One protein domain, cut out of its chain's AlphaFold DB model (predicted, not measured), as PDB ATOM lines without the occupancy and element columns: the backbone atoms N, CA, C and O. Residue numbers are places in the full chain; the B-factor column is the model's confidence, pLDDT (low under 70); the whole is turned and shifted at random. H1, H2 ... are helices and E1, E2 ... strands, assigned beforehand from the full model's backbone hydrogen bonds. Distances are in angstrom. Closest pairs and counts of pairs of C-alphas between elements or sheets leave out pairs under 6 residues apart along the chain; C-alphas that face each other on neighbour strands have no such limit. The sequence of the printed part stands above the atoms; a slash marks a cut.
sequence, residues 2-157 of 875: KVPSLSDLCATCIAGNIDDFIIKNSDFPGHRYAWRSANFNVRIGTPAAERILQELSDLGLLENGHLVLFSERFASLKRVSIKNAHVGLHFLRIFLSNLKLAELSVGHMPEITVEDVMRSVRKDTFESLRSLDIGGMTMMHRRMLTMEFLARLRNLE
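Overview. This is residues 2 to 157 of the 875 residues of an uncharacterized protein of Hymenolepis diminuta (UniProt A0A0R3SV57). What shape is this? It is a short solenoid: residues 48 to 157 wind in stacked turns, with H3 and the parallel sheet E3, E4, E5 along one wall and helices H4, H5 and H6 in a row along the opposite wall, while H8 lies at the far end. At the near end, H1 packs across H3, and the small hairpin E1 and E2 meets H4. What is it made of? The 156 printed residues hold eight named helices and five named strands, in the order H1 H2 E1 E2 H3 H4 E3 H5 E4 H6 H7 E5 H8, a mixed class. The whole is compact, with a radius of gyration of the C-alphas of 15.9 A and spans of 50 by 45 by 27 A.

Arrangement. What happens before the sheet? H1, residues 6 to 16, touches H3, residues 48 to 58, the same way at a steep tilt of 53 degrees, with the closest C-alphas, those of Ala 11 and Ile 52, 4.9 A apart. H2, residues 18 to 21, touches no helix and leads into the antiparallel hairpin of E1, residues 22 to 24, and E2, residues 33 to 35, where N 23 and O 34 are within hydrogen-bond range at 2.8 A. The closest C-alphas of E2 and H4, residues 66 to 70, are those of Ala 34 and Leu 69, 5.9 A apart. How is the sheet built? E3, residues 79 to 83, E4, residues 103 to 107, and E5, residues 131 to 133, are parallel in that order, with N 82 and O 105, and N 106 and O 133, each at 2.8 A. H3 stands at the sheet's level, at a height of 2.6 A, its Gln 54 closest to Ser 81 of E3, C-alphas 5.3 A apart. Strand-helix-strand units, two parallel neighbour strands with helices between, are E3, H5, residues 89 to 97, E4, and E4, H6, residues 114 to 120, H7, residues 125 to 128, E5, both with right-handed crossovers. How do the later helices meet? H5 touches H4, closest C-alphas Leu 67 and Phe 95 at 6.6 A, and H6, closest Arg 93 and Ser 120 at 4.4 A. H6 touches H8, residues 143 to 151, at a steep tilt of 54 degrees, closest C-alphas Glu 115 and Thr 146 at 5.9 A; H7 touches no helix. Every O i to N i+4 pair is within hydrogen-bond range in H1, H3, H5, H6 and H8; H4 has 0 of 1, but 2 of 2 O i to N i+3 pairs, and H2 and H7 are too short for an O i to N i+4 pair.

Along the chain. Where does the first element begin and the last end? C-alpha 6 of H1 is at (171.037, 133.535, 174.531), and C-alpha 151 of H8 is at (189.120, 167.099, 185.439). Which elements are longer? From first to last C-alpha, H1 and H3 each measure 15.2 A, E4 13.4 A and E3 13.1 A.

Size, cuts and confidence. How far does it reach? The C-alphas farthest apart, those of Ala 38 and Met 144, are 50.6 A apart. Is it continuous? The printed part has no cut, and the one long link joins E2 to H3 through 12 residues. Where is confidence low? The pLDDT is under 70 in residues 2 to 4, 25 to 32, 37 to 42, 110 and 141 to 142.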
ATOM      1  N   LYS A   2     167.207 142.536 165.382       41.91
ATOM      2  CA  LYS A   2     168.197 141.592 165.935       41.91
ATOM      3  C   LYS A   2     167.522 140.712 166.992       41.91
ATOM      4  O   LYS A   2     166.889 141.233 167.902       41.91
ATOM      5  N   VAL A   3     167.663 139.396 166.858       51.94
ATOM      6  CA  VAL A   3     167.231 138.432 167.877       51.94
ATOM      7  C   VAL A   3     168.139 138.603 169.106       51.94
ATOM      8  O   VAL A   3     169.361 138.631 168.923       51.94
ATOM      9  N   PRO A   4     167.593 138.759 170.330       65.25
ATOM     10  CA  PRO A   4     168.410 138.859 171.538       65.25
ATOM     11  C   PRO A   4     169.274 137.606 171.697       65.25
ATOM     12  O   PRO A   4     168.835 136.493 171.399       65.25
ATOM     13  N   SER A   5     170.523 137.775 172.135       76.19
ATOM     14  CA  SER A   5     171.416 136.627 172.284       76.19
ATOM     15  C   SER A   5     170.953 135.736 173.440       76.19
ATOM     16  O   SER A   5     170.322 136.208 174.388       76.19
ATOM     17  N   LEU A   6     171.318 134.448 173.415       77.62
ATOM     18  CA  LEU A   6     171.037 133.535 174.531       77.62
ATOM     19  C   LEU A   6     171.565 134.093 175.863       77.62
ATOM     20  O   LEU A   6     170.919 133.945 176.896       77.62
ATOM     21  N   SER A   7     172.715 134.772 175.831       79.44
ATOM     22  CA  SER A   7     173.288 135.404 177.019       79.44
ATOM     23  C   SER A   7     172.419 136.536 177.562       79.44
ATOM     24  O   SER A   7     172.391 136.715 178.777       79.44
ATOM     25  N   ASP A   8     171.741 137.295 176.701       76.88
ATOM     26  CA  ASP A   8     170.875 138.400 177.126       76.88
ATOM     27  C   ASP A   8     169.589 137.835 177.733       76.88
ATOM     28  O   ASP A   8     169.217 138.201 178.843       76.88
ATOM     29  N   LEU A   9     169.001 136.821 177.087       78.38
ATOM     30  CA  LEU A   9     167.852 136.089 177.626       78.38
ATOM     31  C   LEU A   9     168.155 135.465 178.999       78.38
ATOM     32  O   LEU A   9     167.326 135.540 179.906       78.38
ATOM     33  N   CYS A  10     169.346 134.883 179.176       84.06
ATOM     34  CA  CYS A  10     169.772 134.332 180.465       84.06
ATOM     35  C   CYS A  10     169.937 135.424 181.528       84.06
ATOM     36  O   CYS A  10     169.491 135.233 182.657       84.06
ATOM     37  N   ALA A  11     170.546 136.564 181.191       86.31
ATOM     38  CA  ALA A  11     170.727 137.666 182.134       86.31
ATOM     39  C   ALA A  11     169.378 138.242 182.592       86.31
ATOM     40  O   ALA A  11     169.161 138.381 183.795       86.31
ATOM     41  N   THR A  12     168.442 138.469 181.663       81.75
ATOM     42  CA  THR A  12     167.077 138.909 181.980       81.75
ATOM     43  C   THR A  12     166.330 137.869 182.824       81.75
ATOM     44  O   THR A  12     165.646 138.228 183.783       81.75
ATOM     45  N   CYS A  13     166.484 136.571 182.530       81.31
ATOM     46  CA  CYS A  13     165.872 135.495 183.316       81.31
ATOM     47  C   CYS A  13     166.411 135.446 184.755       81.31
ATOM     48  O   CYS A  13     165.621 135.384 185.697       81.31
ATOM     49  N   ILE A  14     167.735 135.527 184.936       87.69
ATOM     50  CA  ILE A  14     168.366 135.542 186.264       87.69
ATOM     51  C   ILE A  14     167.940 136.792 187.039       87.69
ATOM     52  O   ILE A  14     167.543 136.683 188.195       87.69
ATOM     53  N   ALA A  15     167.978 137.969 186.409       86.81
ATOM     54  CA  ALA A  15     167.582 139.221 187.048       86.81
ATOM     55  C   ALA A  15     166.100 139.213 187.464       86.81
ATOM     56  O   ALA A  15     165.761 139.661 188.558       86.81
ATOM     57  N   GLY A  16     165.220 138.659 186.624       80.81
ATOM     58  CA  GLY A  16     163.788 138.545 186.904       80.81
ATOM     59  C   GLY A  16     163.427 137.552 188.013       80.81
ATOM     60  O   GLY A  16     162.366 137.707 188.614       80.81
ATOM     61  N   ASN A  17     164.296 136.577 188.300       82.81
ATOM     62  CA  ASN A  17     164.082 135.517 189.295       82.81
ATOM     63  C   ASN A  17     165.204 135.491 190.349       82.81
ATOM     64  O   ASN A  17     165.573 134.430 190.848       82.81
ATOM     65  N   ILE A  18     165.788 136.651 190.672       85.38
ATOM     66  CA  ILE A  18     167.011 136.743 191.487       85.38
ATOM     67  C   ILE A  18     166.894 136.032 192.844       85.38
ATOM     68  O   ILE A  18     167.862 135.421 193.295       85.38
ATOM     69  N   ASP A  19     165.705 136.027 193.452       83.50
ATOM     70  CA  ASP A  19     165.421 135.357 194.728       83.50
ATOM     71  C   ASP A  19     165.653 133.832 194.689       83.50
ATOM     72  O   ASP A  19     166.061 133.232 195.691       83.50
ATOM     73  N   ASP A  20     165.476 133.199 193.526       85.00
ATOM     74  CA  ASP A  20     165.727 131.764 193.334       85.00
ATOM     75  C   ASP A  20     167.222 131.442 193.259       85.00
ATOM     76  O   ASP A  20     167.648 130.326 193.571       85.00
ATOM     77  N   PHE A  21     168.035 132.434 192.895       85.06
ATOM     78  CA  PHE A  21     169.480 132.313 192.728       85.06
ATOM     79  C   PHE A  21     170.272 132.829 193.928       85.06
ATOM     80  O   PHE A  21     171.503 132.811 193.887       85.06
ATOM     81  N   ILE A  22     169.612 133.261 195.007       85.38
ATOM     82  CA  ILE A  22     170.278 133.789 196.203       85.38
ATOM     83  C   ILE A  22     169.854 133.058 197.481       85.38
ATOM     84  O   ILE A  22     168.820 132.388 197.561       85.38
ATOM     85  N   ILE A  23     170.698 133.170 198.501       81.75
ATOM     86  CA  ILE A  23     170.448 132.705 199.865       81.75
ATOM     87  C   ILE A  23     170.499 133.925 200.783       81.75
ATOM     88  O   ILE A  23     171.470 134.687 200.749       81.75
ATOM     89  N   LYS A  24     169.461 134.096 201.609       75.88
ATOM     90  CA  LYS A  24     169.432 135.084 202.693       75.88
ATOM     91  C   LYS A  24     170.162 134.496 203.896       75.88
ATOM     92  O   LYS A  24     169.636 133.589 204.529       75.88
ATOM     93  N   ASN A  25     171.383 134.946 204.171       64.94
ATOM     94  CA  ASN A  25     172.207 134.336 205.212       64.94
ATOM     95  C   ASN A  25     171.991 135.051 206.559       64.94
ATOM     96  O   ASN A  25     172.344 136.222 206.696       64.94
ATOM     97  N   SER A  26     171.380 134.366 207.530       53.84
ATOM     98  CA  SER A  26     171.186 134.852 208.908       53.84
ATOM     99  C   SER A  26     172.458 134.783 209.758       53.84
ATOM    100  O   SER A  26     172.523 135.434 210.798       53.84
ATOM    101  N   ASP A  27     173.476 134.045 209.304       42.53
ATOM    102  CA  ASP A  27     174.564 133.575 210.169       42.53
ATOM    103  C   ASP A  27     175.869 134.377 210.005       42.53
ATOM    104  O   ASP A  27     176.859 134.112 210.685       42.53
ATOM    105  N   PHE A  28     175.886 135.391 209.129       47.97
ATOM    106  CA  PHE A  28     177.049 136.259 208.915       47.97
ATOM    107  C   PHE A  28     176.738 137.712 209.295       47.97
ATOM    108  O   PHE A  28     175.950 138.374 208.609       47.97
ATOM    109  N   PRO A  29     177.387 138.271 210.334       38.66
ATOM    110  CA  PRO A  29     177.243 139.680 210.660       38.66
ATOM    111  C   PRO A  29     177.927 140.517 209.568       38.66
ATOM    112  O   PRO A  29     179.142 140.680 209.558       38.66
ATOM    113  N   GLY A  30     177.138 141.015 208.610       51.62
ATOM    114  CA  GLY A  30     177.586 141.991 207.608       51.62
ATOM    115  C   GLY A  30     176.999 141.842 206.201       51.62
ATOM    116  O   GLY A  30     176.916 142.839 205.484       51.62
ATOM    117  N   HIS A  31     176.538 140.653 205.790       54.31
ATOM    118  CA  HIS A  31     176.063 140.418 204.417       54.31
ATOM    119  C   HIS A  31     174.784 139.575 204.379       54.31
ATOM    120  O   HIS A  31     174.802 138.391 204.692       54.31
ATOM    121  N   ARG A  32     173.671 140.193 203.953       63.38
ATOM    122  CA  ARG A  32     172.347 139.548 203.903       63.38
ATOM    123  C   ARG A  32     172.173 138.551 202.752       63.38
ATOM    124  O   ARG A  32     171.263 137.741 202.847       63.38
ATOM    125  N   TYR A  33     172.994 138.596 201.698       77.19
ATOM    126  CA  TYR A  33     172.786 137.815 200.469       77.19
ATOM    127  C   TYR A  33     174.070 137.151 199.949       77.19
ATOM    128  O   TYR A  33     175.149 137.737 200.018       77.19
ATOM    129  N   ALA A  34     173.939 135.946 199.389       78.88
ATOM    130  CA  ALA A  34     174.984 135.230 198.652       78.88
ATOM    131  C   ALA A  34     174.376 134.439 197.481       78.88
ATOM    132  O   ALA A  34     173.204 134.071 197.545       78.88
ATOM    133  N   TRP A  35     175.160 134.147 196.437       84.06
ATOM    134  CA  TRP A  35     174.710 133.301 195.325       84.06
ATOM    135  C   TRP A  35     174.424 131.871 195.800       84.06
ATOM    136  O   TRP A  35     175.243 131.255 196.487       84.06
ATOM    137  N   ARG A  36     173.266 131.336 195.409       77.31
ATOM    138  CA  ARG A  36     172.855 129.955 195.653       77.31
ATOM    139  C   ARG A  36     173.690 129.045 194.760       77.31
ATOM    140  O   ARG A  36     173.462 128.933 193.562       77.31
ATOM    141  N   SER A  37     174.694 128.422 195.355       67.94
ATOM    142  CA  SER A  37     175.587 127.473 194.700       67.94
ATOM    143  C   SER A  37     175.919 126.354 195.677       67.94
ATOM    144  O   SER A  37     176.014 126.597 196.879       67.94
ATOM    145  N   ALA A  38     176.162 125.146 195.161       46.28
ATOM    146  CA  ALA A  38     176.706 124.042 195.953       46.28
ATOM    147  C   ALA A  38     178.063 124.399 196.604       46.28
ATOM    148  O   ALA A  38     178.444 123.793 197.598       46.28
ATOM    149  N   ASN A  39     178.759 125.417 196.075       55.59
ATOM    150  CA  ASN A  39     179.995 125.979 196.615       55.59
ATOM    151  C   ASN A  39     179.845 127.488 196.877       55.59
ATOM    152  O   ASN A  39     179.717 128.278 195.939       55.59
ATOM    153  N   PHE A  40     179.978 127.915 198.138       57.22
ATOM    154  CA  PHE A  40     179.880 129.320 198.583       57.22
ATOM    155  C   PHE A  40     180.954 130.279 198.011       57.22
ATOM    156  O   PHE A  40     180.947 131.471 198.319       57.22
ATOM    157  N   ASN A  41     181.875 129.774 197.182       60.78
ATOM    158  CA  ASN A  41     182.989 130.514 196.576       60.78
ATOM    159  C   ASN A  41     182.897 130.617 195.042       60.78
ATOM    160  O   ASN A  41     183.889 130.942 194.390       60.78
ATOM    161  N   VAL A  42     181.739 130.329 194.438       69.00
ATOM    162  CA  VAL A  42     181.580 130.503 192.987       69.00
ATOM    163  C   VAL A  42     181.590 131.991 192.639       69.00
ATOM    164  O   VAL A  42     180.758 132.766 193.110       69.00
ATOM    165  N   ARG A  43     182.552 132.376 191.797       81.44
ATOM    166  CA  ARG A  43     182.629 133.694 191.169       81.44
ATOM    167  C   ARG A  43     181.924 133.662 189.821       81.44
ATOM    168  O   ARG A  43     182.222 132.801 188.995       81.44
ATOM    169  N   ILE A  44     181.046 134.629 189.573       84.19
ATOM    170  CA  ILE A  44     180.464 134.826 188.246       84.19
ATOM    171  C   ILE A  44     181.485 135.589 187.399       84.19
ATOM    172  O   ILE A  44     181.939 136.676 187.763       84.19
ATOM    173  N   GLY A  45     181.869 134.997 186.269       83.88
ATOM    174  CA  GLY A  45     182.828 135.594 185.346       83.88
ATOM    175  C   GLY A  45     182.286 136.838 184.633       83.88
ATOM    176  O   GLY A  45     181.086 136.995 184.401       83.88
ATOM    177  N   THR A  46     183.200 137.710 184.228       86.00
ATOM    178  CA  THR A  46     182.933 138.837 183.322       86.00
ATOM    179  C   THR A  46     182.888 138.311 181.879       86.00
ATOM    180  O   THR A  46     183.771 137.531 181.522       86.00
ATOM    181  N   PRO A  47     181.903 138.680 181.031       88.25
ATOM    182  CA  PRO A  47     180.948 139.785 181.177       88.25
ATOM    183  C   PRO A  47     179.591 139.417 181.804       88.25
ATOM    184  O   PRO A  47     178.742 140.295 181.922       88.25
ATOM    185  N   ALA A  48     179.352 138.162 182.196       89.12
ATOM    186  CA  ALA A  48     178.038 137.724 182.679       89.12
ATOM    187  C   ALA A  48     177.592 138.473 183.948       89.12
ATOM    188  O   ALA A  48     176.460 138.944 184.008       89.12
ATOM    189  N   ALA A  49     178.490 138.655 184.922       91.12
ATOM    190  CA  ALA A  49     178.185 139.407 186.144       91.12
ATOM    191  C   ALA A  49     177.792 140.869 185.859       91.12
ATOM    192  O   ALA A  49     176.846 141.381 186.451       91.12
ATOM    193  N   GLU A  50     178.488 141.523 184.921       93.19
ATOM    194  CA  GLU A  50     178.197 142.903 184.510       93.19
ATOM    195  C   GLU A  50     176.818 143.001 183.845       93.19
ATOM    196  O   GLU A  50     176.055 143.910 184.157       93.19
ATOM    197  N   ARG A  51     176.473 142.030 182.985       90.31
ATOM    198  CA  ARG A  51     175.159 141.970 182.327       90.31
ATOM    199  C   ARG A  51     174.026 141.747 183.320       90.31
ATOM    200  O   ARG A  51     173.022 142.435 183.235       90.31
ATOM    201  N   ILE A  52     174.182 140.830 184.278       91.88
ATOM    202  CA  ILE A  52     173.144 140.584 185.294       91.88
ATOM    203  C   ILE A  52     172.942 141.830 186.168       91.88
ATOM    204  O   ILE A  52     171.801 142.193 186.447       91.88
ATOM    205  N   LEU A  53     174.023 142.509 186.574       92.69
ATOM    206  CA  LEU A  53     173.930 143.764 187.328       92.69
ATOM    207  C   LEU A  53     173.203 144.851 186.525       92.69
ATOM    208  O   LEU A  53     172.321 145.519 187.063       92.69
ATOM    209  N   GLN A  54     173.555 145.000 185.245       90.62
ATOM    210  CA  GLN A  54     172.903 145.947 184.346       90.62
ATOM    211  C   GLN A  54     171.410 145.632 184.187       90.62
ATOM    212  O   GLN A  54     170.591 146.522 184.381       90.62
ATOM    213  N   GLU A  55     171.042 144.375 183.926       87.75
ATOM    214  CA  GLU A  55     169.641 143.950 183.798       87.75
ATOM    215  C   GLU A  55     168.851 144.187 185.095       87.75
ATOM    216  O   GLU A  55     167.756 144.744 185.057       87.75
ATOM    217  N   LEU A  56     169.412 143.856 186.267       88.50
ATOM    218  CA  LEU A  56     168.784 144.165 187.560       88.50
ATOM    219  C   LEU A  56     168.526 145.665 187.724       88.50
ATOM    220  O   LEU A  56     167.481 146.064 188.248       88.50
ATOM    221  N   SER A  57     169.475 146.492 187.288       88.12
ATOM    222  CA  SER A  57     169.331 147.939 187.334       88.12
ATOM    223  C   SER A  57     168.274 148.442 186.352       88.12
ATOM    224  O   SER A  57     167.404 149.219 186.740       88.12
ATOM    225  N   ASP A  58     168.303 147.988 185.100       80.81
ATOM    226  CA  ASP A  58     167.383 148.438 184.054       80.81
ATOM    227  C   ASP A  58     165.926 148.062 184.365       80.81
ATOM    228  O   ASP A  58     165.020 148.870 184.114       80.81
ATOM    229  N   LEU A  59     165.723 146.899 184.998       76.50
ATOM    230  CA  LEU A  59     164.437 146.411 185.509       76.50
ATOM    231  C   LEU A  59     163.965 147.114 186.794       76.50
ATOM    232  O   LEU A  59     162.823 146.905 187.209       76.50
ATOM    233  N   GLY A  60     164.817 147.918 187.443       78.12
ATOM    234  CA  GLY A  60     164.516 148.560 188.727       78.12
ATOM    235  C   GLY A  60     164.405 147.580 189.903       78.12
ATOM    236  O   GLY A  60     163.743 147.887 190.890       78.12
ATOM    237  N   LEU A  61     165.019 146.398 189.791       82.88
ATOM    238  CA  LEU A  61     165.042 145.344 190.819       82.88
ATOM    239  C   LEU A  61     166.293 145.407 191.708       82.88
ATOM    240  O   LEU A  61     166.433 144.656 192.676       82.88
ATOM    241  N   LEU A  62     167.242 146.281 191.372       87.00
ATOM    242  CA  LEU A  62     168.469 146.442 192.135       87.00
ATOM    243  C   LEU A  62     168.200 147.186 193.455       87.00
ATOM    244  O   LEU A  62     167.817 148.357 193.466       87.00
ATOM    245  N   GLU A  63     168.470 146.505 194.568       84.50
ATOM    246  CA  GLU A  63     168.313 147.010 195.934       84.50
ATOM    247  C   GLU A  63     169.665 147.016 196.660       84.50
ATOM    248  O   GLU A  63     170.616 146.345 196.248       84.50
ATOM    249  N   ASN A  64     169.730 147.702 197.807       86.62
ATOM    250  CA  ASN A  64     170.915 147.772 198.676       86.62
ATOM    251  C   ASN A  64     171.588 146.415 198.924       86.62
ATOM    252  O   ASN A  64     172.812 146.304 198.886       86.62
ATOM    253  N   GLY A  65     170.786 145.382 199.190       81.88
ATOM    254  CA  GLY A  65     171.293 144.051 199.504       81.88
ATOM    255  C   GLY A  65     171.908 143.329 198.306       81.88
ATOM    256  O   GLY A  65     172.829 142.543 198.500       81.88
ATOM    257  N   HIS A  66     171.458 143.616 197.085       88.25
ATOM    258  CA  HIS A  66     171.912 142.926 195.877       88.25
ATOM    259  C   HIS A  66     173.348 143.305 195.489       88.25
ATOM    260  O   HIS A  66     174.064 142.475 194.938       88.25
ATOM    261  N   LEU A  67     173.827 144.505 195.839       89.31
ATOM    262  CA  LEU A  67     175.188 144.956 195.504       89.31
ATOM    263  C   LEU A  67     176.292 144.046 196.058       89.31
ATOM    264  O   LEU A  67     177.348 143.905 195.442       89.31
ATOM    265  N   VAL A  68     176.052 143.381 197.195       87.25
ATOM    266  CA  VAL A  68     177.034 142.459 197.785       87.25
ATOM    267  C   VAL A  68     177.345 141.279 196.860       87.25
ATOM    268  O   VAL A  68     178.486 140.816 196.831       87.25
ATOM    269  N   LEU A  69     176.363 140.846 196.059       87.88
ATOM    270  CA  LEU A  69     176.473 139.738 195.105       87.88
ATOM    271  C   LEU A  69     177.460 140.037 193.973       87.88
ATOM    272  O   LEU A  69     177.931 139.117 193.308       87.88
ATOM    273  N   PHE A  70     177.784 141.313 193.774       90.88
ATOM    274  CA  PHE A  70     178.687 141.798 192.735       90.88
ATOM    275  C   PHE A  70     179.975 142.403 193.310       90.88
ATOM    276  O   PHE A  70     180.738 143.044 192.591       90.88
ATOM    277  N   SER A  71     180.224 142.218 194.609       86.56
ATOM    278  CA  SER A  71     181.486 142.610 195.242       86.56
ATOM    279  C   SER A  71     182.676 141.854 194.640       86.56
ATOM    280  O   SER A  71     182.502 140.782 194.054       86.56
ATOM    281  N   GLU A  72     183.900 142.354 194.856       84.12
ATOM    282  CA  GLU A  72     185.130 141.695 194.383       84.12
ATOM    283  C   GLU A  72     185.217 140.222 194.815       84.12
ATOM    284  O   GLU A  72     185.837 139.410 194.132       84.12
ATOM    285  N   ARG A  73     184.555 139.825 195.912       81.25
ATOM    286  CA  ARG A  73     184.472 138.421 196.329       81.25
ATOM    287  C   ARG A  73     183.806 137.538 195.271       81.25
ATOM    288  O   ARG A  73     184.311 136.453 194.995       81.25
ATOM    289  N   PHE A  74     182.711 138.000 194.672       82.44
ATOM    290  CA  PHE A  74     181.844 137.199 193.802       82.44
ATOM    291  C   PHE A  74     181.951 137.557 192.314       82.44
ATOM    292  O   PHE A  74     181.578 136.737 191.477       82.44
ATOM    293  N   ALA A  75     182.488 138.727 191.963       86.69
ATOM    294  CA  ALA A  75     182.647 139.159 190.576       86.69
ATOM    295  C   ALA A  75     183.875 140.066 190.389       86.69
ATOM    296  O   ALA A  75     184.311 140.744 191.313       86.69
ATOM    297  N   SER A  76     184.424 140.104 189.172       88.81
ATOM    298  CA  SER A  76     185.512 141.018 188.790       88.81
ATOM    299  C   SER A  76     185.008 142.048 187.782       88.81
ATOM    300  O   SER A  76     185.282 141.948 186.582       88.81
ATOM    301  N   LEU A  77     184.254 143.033 188.262       92.81
ATOM    302  CA  LEU A  77     183.628 144.037 187.404       92.81
ATOM    303  C   LEU A  77     184.647 145.060 186.903       92.81
ATOM    304  O   LEU A  77     185.419 145.615 187.685       92.81
ATOM    305  N   LYS A  78     184.600 145.352 185.605       92.81
ATOM    306  CA  LYS A  78     185.246 146.525 185.001       92.81
ATOM    307  C   LYS A  78     184.214 147.563 184.575       92.81
ATOM    308  O   LYS A  78     184.560 148.736 184.451       92.81
ATOM    309  N   ARG A  79     182.970 147.139 184.355       94.19
ATOM    310  CA  ARG A  79     181.858 147.978 183.916       94.19
ATOM    311  C   ARG A  79     180.701 147.851 184.889       94.19
ATOM    312  O   ARG A  79     180.299 146.742 185.239       94.19
ATOM    313  N   VAL A  80     180.186 148.989 185.332       95.00
ATOM    314  CA  VAL A  80     179.062 149.064 186.266       95.00
ATOM    315  C   VAL A  80     178.031 150.033 185.711       95.00
ATOM    316  O   VAL A  80     178.362 151.178 185.413       95.00
ATOM    317  N   SER A  81     176.781 149.580 185.611       92.44
ATOM    318  CA  SER A  81     175.633 150.427 185.290       92.44
ATOM    319  C   SER A  81     174.589 150.320 186.397       92.44
ATOM    320  O   SER A  81     174.113 149.227 186.697       92.44
ATOM    321  N   ILE A  82     174.289 151.451 187.038       91.44
ATOM    322  CA  ILE A  82     173.313 151.597 188.119       91.44
ATOM    323  C   ILE A  82     172.406 152.787 187.779       91.44
ATOM    324  O   ILE A  82     172.653 153.929 188.166       91.44
ATOM    325  N   LYS A  83     171.349 152.522 187.019       85.19
ATOM    326  CA  LYS A  83     170.307 153.479 186.638       85.19
ATOM    327  C   LYS A  83     168.968 153.117 187.270       85.19
ATOM    328  O   LYS A  83     168.607 151.945 187.279       85.19
ATOM    329  N   ASN A  84     168.195 154.114 187.705       73.44
ATOM    330  CA  ASN A  84     166.831 153.928 188.233       73.44
ATOM    331  C   ASN A  84     166.732 152.910 189.396       73.44
ATOM    332  O   ASN A  84     165.728 152.207 189.516       73.44
ATOM    333  N   ALA A  85     167.775 152.792 190.222       78.75
ATOM    334  CA  ALA A  85     167.852 151.799 191.291       78.75
ATOM    335  C   ALA A  85     167.380 152.362 192.644       78.75
ATOM    336  O   ALA A  85     167.470 153.557 192.908       78.75
ATOM    337  N   HIS A  86     166.941 151.495 193.557       75.81
ATOM    338  CA  HIS A  86     166.606 151.881 194.934       75.81
ATOM    339  C   HIS A  86     167.784 151.589 195.873       75.81
ATOM    340  O   HIS A  86     167.680 150.854 196.858       75.81
ATOM    341  N   VAL A  87     168.942 152.148 195.521       83.62
ATOM    342  CA  VAL A  87     170.195 152.003 196.266       83.62
ATOM    343  C   VAL A  87     170.488 153.292 197.028       83.62
ATOM    344  O   VAL A  87     170.604 154.355 196.430       83.62
ATOM    345  N   GLY A  88     170.660 153.195 198.342       84.44
ATOM    346  CA  GLY A  88     171.076 154.305 199.191       84.44
ATOM    347  C   GLY A  88     172.575 154.595 199.075       84.44
ATOM    348  O   GLY A  88     173.393 153.688 198.886       84.44
ATOM    349  N   LEU A  89     172.950 155.862 199.277       88.88
ATOM    350  CA  LEU A  89     174.327 156.352 199.140       88.88
ATOM    351  C   LEU A  89     175.357 155.528 199.930       88.88
ATOM    352  O   LEU A  89     176.439 155.237 199.428       88.88
ATOM    353  N   HIS A  90     175.029 155.117 201.157       89.06
ATOM    354  CA  HIS A  90     175.939 154.329 201.991       89.06
ATOM    355  C   HIS A  90     176.361 153.010 201.319       89.06
ATOM    356  O   HIS A  90     177.547 152.682 201.283       89.06
ATOM    357  N   PHE A  91     175.404 152.282 200.737       88.25
ATOM    358  CA  PHE A  91     175.659 151.006 200.069       88.25
ATOM    359  C   PHE A  91     176.383 151.203 198.740       88.25
ATOM    360  O   PHE A  91     177.331 150.472 198.452       88.25
ATOM    361  N   LEU A  92     175.998 152.231 197.976       91.19
ATOM    362  CA  LEU A  92     176.690 152.601 196.742       91.19
ATOM    363  C   LEU A  92     178.162 152.936 197.014       91.19
ATOM    364  O   LEU A  92     179.047 152.478 196.293       91.19
ATOM    365  N   ARG A  93     178.433 153.679 198.092       91.56
ATOM    366  CA  ARG A  93     179.786 154.050 198.504       91.56
ATOM    367  C   ARG A  93     180.636 152.840 198.846       91.56
ATOM    368  O   ARG A  93     181.745 152.717 198.334       91.56
ATOM    369  N   ILE A  94     180.117 151.934 199.672       89.12
ATOM    370  CA  ILE A  94     180.824 150.692 200.008       89.12
ATOM    371  C   ILE A  94     181.108 149.889 198.739       89.12
ATOM    372  O   ILE A  94     182.229 149.431 198.539       89.12
ATOM    373  N   PHE A  95     180.124 149.758 197.853       91.62
ATOM    374  CA  PHE A  95     180.263 148.999 196.620       91.62
ATOM    375  C   PHE A  95     181.326 149.587 195.677       91.62
ATOM    376  O   PHE A  95     182.290 148.904 195.338       91.62
ATOM    377  N   LEU A  96     181.206 150.866 195.307       93.12
ATOM    378  CA  LEU A  96     182.110 151.520 194.352       93.12
ATOM    379  C   LEU A  96     183.531 151.718 194.899       93.12
ATOM    380  O   LEU A  96     184.494 151.686 194.129       93.12
ATOM    381  N   SER A  97     183.685 151.891 196.216       91.19
ATOM    382  CA  SER A  97     185.003 152.081 196.842       91.19
ATOM    383  C   SER A  97     185.902 150.846 196.748       91.19
ATOM    384  O   SER A  97     187.123 150.968 196.845       91.19
ATOM    385  N   ASN A  98     185.310 149.676 196.500       87.12
ATOM    386  CA  ASN A  98     186.017 148.410 196.384       87.12
ATOM    387  C   ASN A  98     186.314 148.005 194.937       87.12
ATOM    388  O   ASN A  98     186.856 146.935 194.750       87.12
ATOM    389  N   LEU A  99     185.985 148.798 193.908       90.62
ATOM    390  CA  LEU A  99     186.102 148.362 192.506       90.62
ATOM    391  C   LEU A  99     187.123 149.185 191.706       90.62
ATOM    392  O   LEU A  99     187.256 150.394 191.907       90.62
ATOM    393  N   LYS A 100     187.819 148.537 190.752       91.31
ATOM    394  CA  LYS A 100     188.577 149.216 189.677       91.31
ATOM    395  C   LYS A 100     187.729 149.271 188.415       91.31
ATOM    396  O   LYS A 100     187.598 148.261 187.729       91.31
ATOM    397  N   LEU A 101     187.183 150.436 188.084       94.06
ATOM    398  CA  LEU A 101     186.269 150.548 186.947       94.06
ATOM    399  C   LEU A 101     186.952 151.155 185.721       94.06
ATOM    400  O   LEU A 101     187.765 152.074 185.825       94.06
ATOM    401  N   ALA A 102     186.604 150.618 184.557       95.62
ATOM    402  CA  ALA A 102     186.872 151.195 183.247       95.62
ATOM    403  C   ALA A 102     185.638 151.936 182.708       95.62
ATOM    404  O   ALA A 102     185.792 152.934 182.011       95.62
ATOM    405  N   GLU A 103     184.428 151.499 183.061       96.88
ATOM    406  CA  GLU A 103     183.185 152.168 182.669       96.88
ATOM    407  C   GLU A 103     182.241 152.260 183.867       96.88
ATOM    408  O   GLU A 103     182.029 151.279 184.589       96.88
ATOM    409  N   LEU A 104     181.680 153.445 184.083       96.31
ATOM    410  CA  LEU A 104     180.724 153.705 185.148       96.31
ATOM    411  C   LEU A 104     179.545 154.482 184.585       96.31
ATOM    412  O   LEU A 104     179.707 155.550 184.005       96.31
ATOM    413  N   SER A 105     178.353 153.958 184.810       94.62
ATOM    414  CA  SER A 105     177.110 154.600 184.429       94.62
ATOM    415  C   SER A 105     176.195 154.645 185.645       94.62
ATOM    416  O   SER A 105     175.834 153.603 186.187       94.62
ATOM    417  N   VAL A 106     175.864 155.842 186.117       91.94
ATOM    418  CA  VAL A 106     174.961 156.069 187.248       91.94
ATOM    419  C   VAL A 106     173.968 157.145 186.847       91.94
ATOM    420  O   VAL A 106     174.374 158.212 186.417       91.94
ATOM    421  N   GLY A 107     172.666 156.891 186.957       84.81
ATOM    422  CA  GLY A 107     171.674 157.851 186.464       84.81
ATOM    423  C   GLY A 107     170.299 157.698 187.095       84.81
ATOM    424  O   GLY A 107     169.922 156.613 187.539       84.81
ATOM    425  N   HIS A 108     169.533 158.790 187.108       72.69
ATOM    426  CA  HIS A 108     168.149 158.824 187.604       72.69
ATOM    427  C   HIS A 108     167.981 158.352 189.065       72.69
ATOM    428  O   HIS A 108     167.074 157.585 189.387       72.69
ATOM    429  N   MET A 109     168.864 158.822 189.951       79.31
ATOM    430  CA  MET A 109     168.839 158.560 191.395       79.31
ATOM    431  C   MET A 109     168.541 159.883 192.130       79.31
ATOM    432  O   MET A 109     169.460 160.682 192.288       79.31
ATOM    433  N   PRO A 110     167.294 160.171 192.554       69.12
ATOM    434  CA  PRO A 110     166.902 161.515 193.007       69.12
ATOM    435  C   PRO A 110     167.641 162.000 194.265       69.12
ATOM    436  O   PRO A 110     167.814 163.201 194.448       69.12
ATOM    437  N   GLU A 111     168.106 161.077 195.110       81.38
ATOM    438  CA  GLU A 111     168.774 161.379 196.385       81.38
ATOM    439  C   GLU A 111     170.310 161.348 196.309       81.38
ATOM    440  O   GLU A 111     170.977 161.607 197.309       81.38
ATOM    441  N   ILE A 112     170.893 160.999 195.156       88.81
ATOM    442  CA  ILE A 112     172.344 160.839 195.000       88.81
ATOM    443  C   ILE A 112     172.845 161.817 193.947       88.81
ATOM    444  O   ILE A 112     172.417 161.769 192.795       88.81
ATOM    445  N   THR A 113     173.797 162.660 194.338       89.94
ATOM    446  CA  THR A 113     174.401 163.638 193.428       89.94
ATOM    447  C   THR A 113     175.613 163.086 192.686       89.94
ATOM    448  O   THR A 113     176.207 162.078 193.080       89.94
ATOM    449  N   VAL A 114     176.019 163.767 191.610       90.06
ATOM    450  CA  VAL A 114     177.260 163.448 190.883       90.06
ATOM    451  C   VAL A 114     178.460 163.460 191.834       90.06
ATOM    452  O   VAL A 114     179.289 162.551 191.808       90.06
ATOM    453  N   GLU A 115     178.537 164.449 192.722       89.81
ATOM    454  CA  GLU A 115     179.611 164.586 193.701       89.81
ATOM    455  C   GLU A 115     179.671 163.390 194.657       89.81
ATOM    456  O   GLU A 115     180.756 162.933 195.022       89.81
ATOM    457  N   ASP A 116     178.517 162.869 195.064       91.56
ATOM    458  CA  ASP A 116     178.433 161.710 195.950       91.56
ATOM    459  C   ASP A 116     178.939 160.435 195.272       91.56
ATOM    460  O   ASP A 116     179.667 159.651 195.891       91.56
ATOM    461  N   VAL A 117     178.638 160.254 193.982       92.44
ATOM    462  CA  VAL A 117     179.193 159.160 193.170       92.44
ATOM    463  C   VAL A 117     180.704 159.320 193.020       92.44
ATOM    464  O   VAL A 117     181.451 158.369 193.261       92.44
ATOM    465  N   MET A 118     181.180 160.529 192.711       90.56
ATOM    466  CA  MET A 118     182.614 160.802 192.559       90.56
ATOM    467  C   MET A 118     183.395 160.607 193.868       90.56
ATOM    468  O   MET A 118     184.534 160.147 193.848       90.56
ATOM    469  N   ARG A 119     182.794 160.886 195.032       90.06
ATOM    470  CA  ARG A 119     183.400 160.582 196.346       90.06
ATOM    471  C   ARG A 119     183.338 159.102 196.721       90.06
ATOM    472  O   ARG A 119     184.052 158.675 197.630       90.06
ATOM    473  N   SER A 120     182.469 158.344 196.062       91.69
ATOM    474  CA  SER A 120     182.249 156.923 196.322       91.69
ATOM    475  C   SER A 120     183.207 156.020 195.556       91.69
ATOM    476  O   SER A 120     183.526 154.934 196.034       91.69
ATOM    477  N   VAL A 121     183.691 156.455 194.393       91.69
ATOM    478  CA  VAL A 121     184.655 155.686 193.600       91.69
ATOM    479  C   VAL A 121     186.051 155.684 194.224       91.69
ATOM    480  O   VAL A 121     186.532 156.676 194.777       91.69
ATOM    481  N   ARG A 122     186.734 154.543 194.109       89.56
ATOM    482  CA  ARG A 122     188.128 154.389 194.540       89.56
ATOM    483  C   ARG A 122     189.059 155.337 193.774       89.56
ATOM    484  O   ARG A 122     188.852 155.595 192.593       89.56
ATOM    485  N   LYS A 123     190.138 155.802 194.416       89.00
ATOM    486  CA  LYS A 123     191.126 156.713 193.799       89.00
ATOM    487  C   LYS A 123     191.701 156.171 192.483       89.00
ATOM    488  O   LYS A 123     191.714 156.900 191.501       89.00
ATOM    489  N   ASP A 124     192.070 154.895 192.438       88.62
ATOM    490  CA  ASP A 124     192.624 154.248 191.238       88.62
ATOM    491  C   ASP A 124     191.650 154.229 190.053       88.62
ATOM    492  O   ASP A 124     192.072 154.158 188.901       88.62
ATOM    493  N   THR A 125     190.341 154.289 190.323       91.25
ATOM    494  CA  THR A 125     189.322 154.345 189.271       91.25
ATOM    495  C   THR A 125     189.421 155.646 188.485       91.25
ATOM    496  O   THR A 125     189.195 155.621 187.283       91.25
ATOM    497  N   PHE A 126     189.861 156.756 189.090       90.19
ATOM    498  CA  PHE A 126     190.056 158.012 188.356       90.19
ATOM    499  C   PHE A 126     191.096 157.891 187.232       90.19
ATOM    500  O   PHE A 126     191.022 158.612 186.240       90.19
ATOM    501  N   GLU A 127     192.051 156.969 187.370       90.06
ATOM    502  CA  GLU A 127     193.080 156.717 186.362       90.06
ATOM    503  C   GLU A 127     192.662 155.649 185.347       90.06
ATOM    504  O   GLU A 127     193.150 155.664 184.220       90.06
ATOM    505  N   SER A 128     191.778 154.714 185.706       93.62
ATOM    506  CA  SER A 128     191.350 153.641 184.798       93.62
ATOM    507  C   SER A 128     190.053 153.918 184.044       93.62
ATOM    508  O   SER A 128     189.791 153.225 183.060       93.62
ATOM    509  N   LEU A 129     189.247 154.887 184.487       96.12
ATOM    510  CA  LEU A 129     187.942 155.170 183.899       96.12
ATOM    511  C   LEU A 129     188.086 155.754 182.488       96.12
ATOM    512  O   LEU A 129     188.766 156.758 182.278       96.12
ATOM    513  N   ARG A 130     187.418 155.112 181.531       97.12
ATOM    514  CA  ARG A 130     187.346 155.482 180.112       97.12
ATOM    515  C   ARG A 130     185.957 155.961 179.712       97.12
ATOM    516  O   ARG A 130     185.851 156.797 178.825       97.12
ATOM    517  N   SER A 131     184.904 155.478 180.370       97.56
ATOM    518  CA  SER A 131     183.529 155.918 180.125       97.56
ATOM    519  C   SER A 131     182.839 156.311 181.426       97.56
ATOM    520  O   SER A 131     182.884 155.559 182.405       97.56
ATOM    521  N   LEU A 132     182.215 157.488 181.425       96.62
ATOM    522  CA  LEU A 132     181.393 157.987 182.517       96.62
ATOM    523  C   LEU A 132     180.051 158.474 181.975       96.62
ATOM    524  O   LEU A 132     179.996 159.386 181.154       96.62
ATOM    525  N   ASP A 133     178.973 157.906 182.492       94.69
ATOM    526  CA  ASP A 133     177.611 158.331 182.200       94.69
ATOM    527  C   ASP A 133     176.911 158.730 183.497       94.69
ATOM    528  O   ASP A 133     176.667 157.888 184.359       94.69
ATOM    529  N   ILE A 134     176.639 160.027 183.632       93.06
ATOM    530  CA  ILE A 134     175.973 160.662 184.777       93.06
ATOM    531  C   ILE A 134     174.734 161.449 184.332       93.06
ATOM    532  O   ILE A 134     174.328 162.422 184.973       93.06
ATOM    533  N   GLY A 135     174.133 161.041 183.209       90.56
ATOM    534  CA  GLY A 135     172.958 161.696 182.647       90.56
ATOM    535  C   GLY A 135     171.762 161.701 183.608       90.56
ATOM    536  O   GLY A 135     171.467 160.717 184.292       90.56
ATOM    537  N   GLY A 136     171.060 162.833 183.665       85.62
ATOM    538  CA  GLY A 136     169.863 163.040 184.480       85.62
ATOM    539  C   GLY A 136     170.105 163.024 185.993       85.62
ATOM    540  O   GLY A 136     169.143 162.899 186.752       85.62
ATOM    541  N   MET A 137     171.360 163.097 186.443       88.00
ATOM    542  CA  MET A 137     171.703 163.225 187.860       88.00
ATOM    543  C   MET A 137     171.613 164.674 188.348       88.00
ATOM    544  O   MET A 137     171.824 165.628 187.598       88.00
ATOM    545  N   THR A 138     171.354 164.845 189.643       85.56
ATOM    546  CA  THR A 138     171.439 166.151 190.300       85.56
ATOM    547  C   THR A 138     172.900 166.509 190.584       85.56
ATOM    548  O   THR A 138     173.721 165.657 190.931       85.56
ATOM    549  N   MET A 139     173.238 167.789 190.428       82.38
ATOM    550  CA  MET A 139     174.538 168.346 190.808       82.38
ATOM    551  C   MET A 139     174.323 169.391 191.896       82.38
ATOM    552  O   MET A 139     173.363 170.167 191.837       82.38
ATOM    553  N   MET A 140     175.208 169.427 192.886       73.19
ATOM    554  CA  MET A 140     175.137 170.420 193.954       73.19
ATOM    555  C   MET A 140     175.445 171.823 193.407       73.19
ATOM    556  O   MET A 140     176.151 171.995 192.413       73.19
ATOM    557  N   HIS A 141     174.985 172.872 194.102       62.75
ATOM    558  CA  HIS A 141     175.288 174.264 193.727       62.75
ATOM    559  C   HIS A 141     176.795 174.586 193.686       62.75
ATOM    560  O   HIS A 141     177.200 175.551 193.042       62.75
ATOM    561  N   ARG A 142     177.656 173.759 194.299       66.12
ATOM    562  CA  ARG A 142     179.122 173.880 194.221       66.12
ATOM    563  C   ARG A 142     179.683 173.266 192.929       66.12
ATOM    564  O   ARG A 142     180.518 172.365 192.986       66.12
ATOM    565  N   ARG A 143     179.256 173.795 191.778       71.81
ATOM    566  CA  ARG A 143     179.616 173.322 190.422       71.81
ATOM    567  C   ARG A 143     181.120 173.094 190.229       71.81
ATOM    568  O   ARG A 143     181.518 172.085 189.650       71.81
ATOM    569  N   MET A 144     181.950 173.976 190.792       77.62
ATOM    570  CA  MET A 144     183.414 173.891 190.708       77.62
ATOM    571  C   MET A 144     183.985 172.586 191.271       77.62
ATOM    572  O   MET A 144     184.882 172.011 190.664       77.62
ATOM    573  N   LEU A 145     183.427 172.060 192.367       78.44
ATOM    574  CA  LEU A 145     183.903 170.800 192.945       78.44
ATOM    575  C   LEU A 145     183.658 169.624 191.995       78.44
ATOM    576  O   LEU A 145     184.508 168.746 191.867       78.44
ATOM    577  N   THR A 146     182.520 169.605 191.300       83.88
ATOM    578  CA  THR A 146     182.251 168.563 190.299       83.88
ATOM    579  C   THR A 146     183.207 168.665 189.126       83.88
ATOM    580  O   THR A 146     183.723 167.642 188.676       83.88
ATOM    581  N   MET A 147     183.507 169.881 188.673       87.94
ATOM    582  CA  MET A 147     184.474 170.083 187.595       87.94
ATOM    583  C   MET A 147     185.884 169.644 188.002       87.94
ATOM    584  O   MET A 147     186.560 168.991 187.212       87.94
ATOM    585  N   GLU A 148     186.305 169.898 189.244       84.62
ATOM    586  CA  GLU A 148     187.572 169.385 189.781       84.62
ATOM    587  C   GLU A 148     187.631 167.851 189.776       84.62
ATOM    588  O   GLU A 148     188.666 167.269 189.443       84.62
ATOM    589  N   PHE A 149     186.530 167.167 190.114       87.31
ATOM    590  CA  PHE A 149     186.473 165.705 190.038       87.31
ATOM    591  C   PHE A 149     186.547 165.199 188.600       87.31
ATOM    592  O   PHE A 149     187.346 164.303 188.320       87.31
ATOM    593  N   LEU A 150     185.759 165.780 187.691       89.12
ATOM    594  CA  LEU A 150     185.765 165.394 186.281       89.12
ATOM    595  C   LEU A 150     187.138 165.636 185.647       89.12
ATOM    596  O   LEU A 150     187.653 164.758 184.963       89.12
ATOM    597  N   ALA A 151     187.792 166.759 185.951       87.81
ATOM    598  CA  ALA A 151     189.120 167.099 185.439       87.81
ATOM    599  C   ALA A 151     190.219 166.091 185.832       87.81
ATOM    600  O   ALA A 151     191.257 166.001 185.170       87.81
ATOM    601  N   ARG A 152     190.011 165.300 186.892       90.38
ATOM    602  CA  ARG A 152     190.946 164.242 187.309       90.38
ATOM    603  C   ARG A 152     190.856 162.982 186.447       90.38
ATOM    604  O   ARG A 152     191.798 162.194 186.463       90.38
ATOM    605  N   LEU A 153     189.782 162.798 185.679       93.06
ATOM    606  CA  LEU A 153     189.536 161.623 184.835       93.06
ATOM    607  C   LEU A 153     190.307 161.699 183.507       93.06
ATOM    608  O   LEU A 153     189.737 161.613 182.429       93.06
ATOM    609  N   ARG A 154     191.633 161.862 183.554       91.25
ATOM    610  CA  ARG A 154     192.470 162.178 182.373       91.25
ATOM    611  C   ARG A 154     192.422 161.140 181.242       91.25
ATOM    612  O   ARG A 154     192.812 161.446 180.115       91.25
ATOM    613  N   ASN A 155     191.984 159.917 181.543       94.94
ATOM    614  CA  ASN A 155     191.855 158.818 180.587       94.94
ATOM    615  C   ASN A 155     190.434 158.636 180.036       94.94
ATOM    616  O   ASN A 155     190.200 157.674 179.306       94.94
ATOM    617  N   LEU A 156     189.518 159.555 180.352       96.88
ATOM    618  CA  LEU A 156     188.143 159.496 179.885       96.88
ATOM    619  C   LEU A 156     188.066 159.721 178.368       96.88
ATOM    620  O   LEU A 156     188.595 160.694 177.833       96.88
ATOM    621  N   GLU A 157     187.388 158.801 177.696       97.50
ATOM    622  CA  GLU A 157     187.131 158.788 176.256       97.50
ATOM    623  C   GLU A 157     185.653 159.059 175.954       97.50
ATOM    624  O   GLU A 157     185.343 159.615 174.904       97.50
TER     625      GLU A 157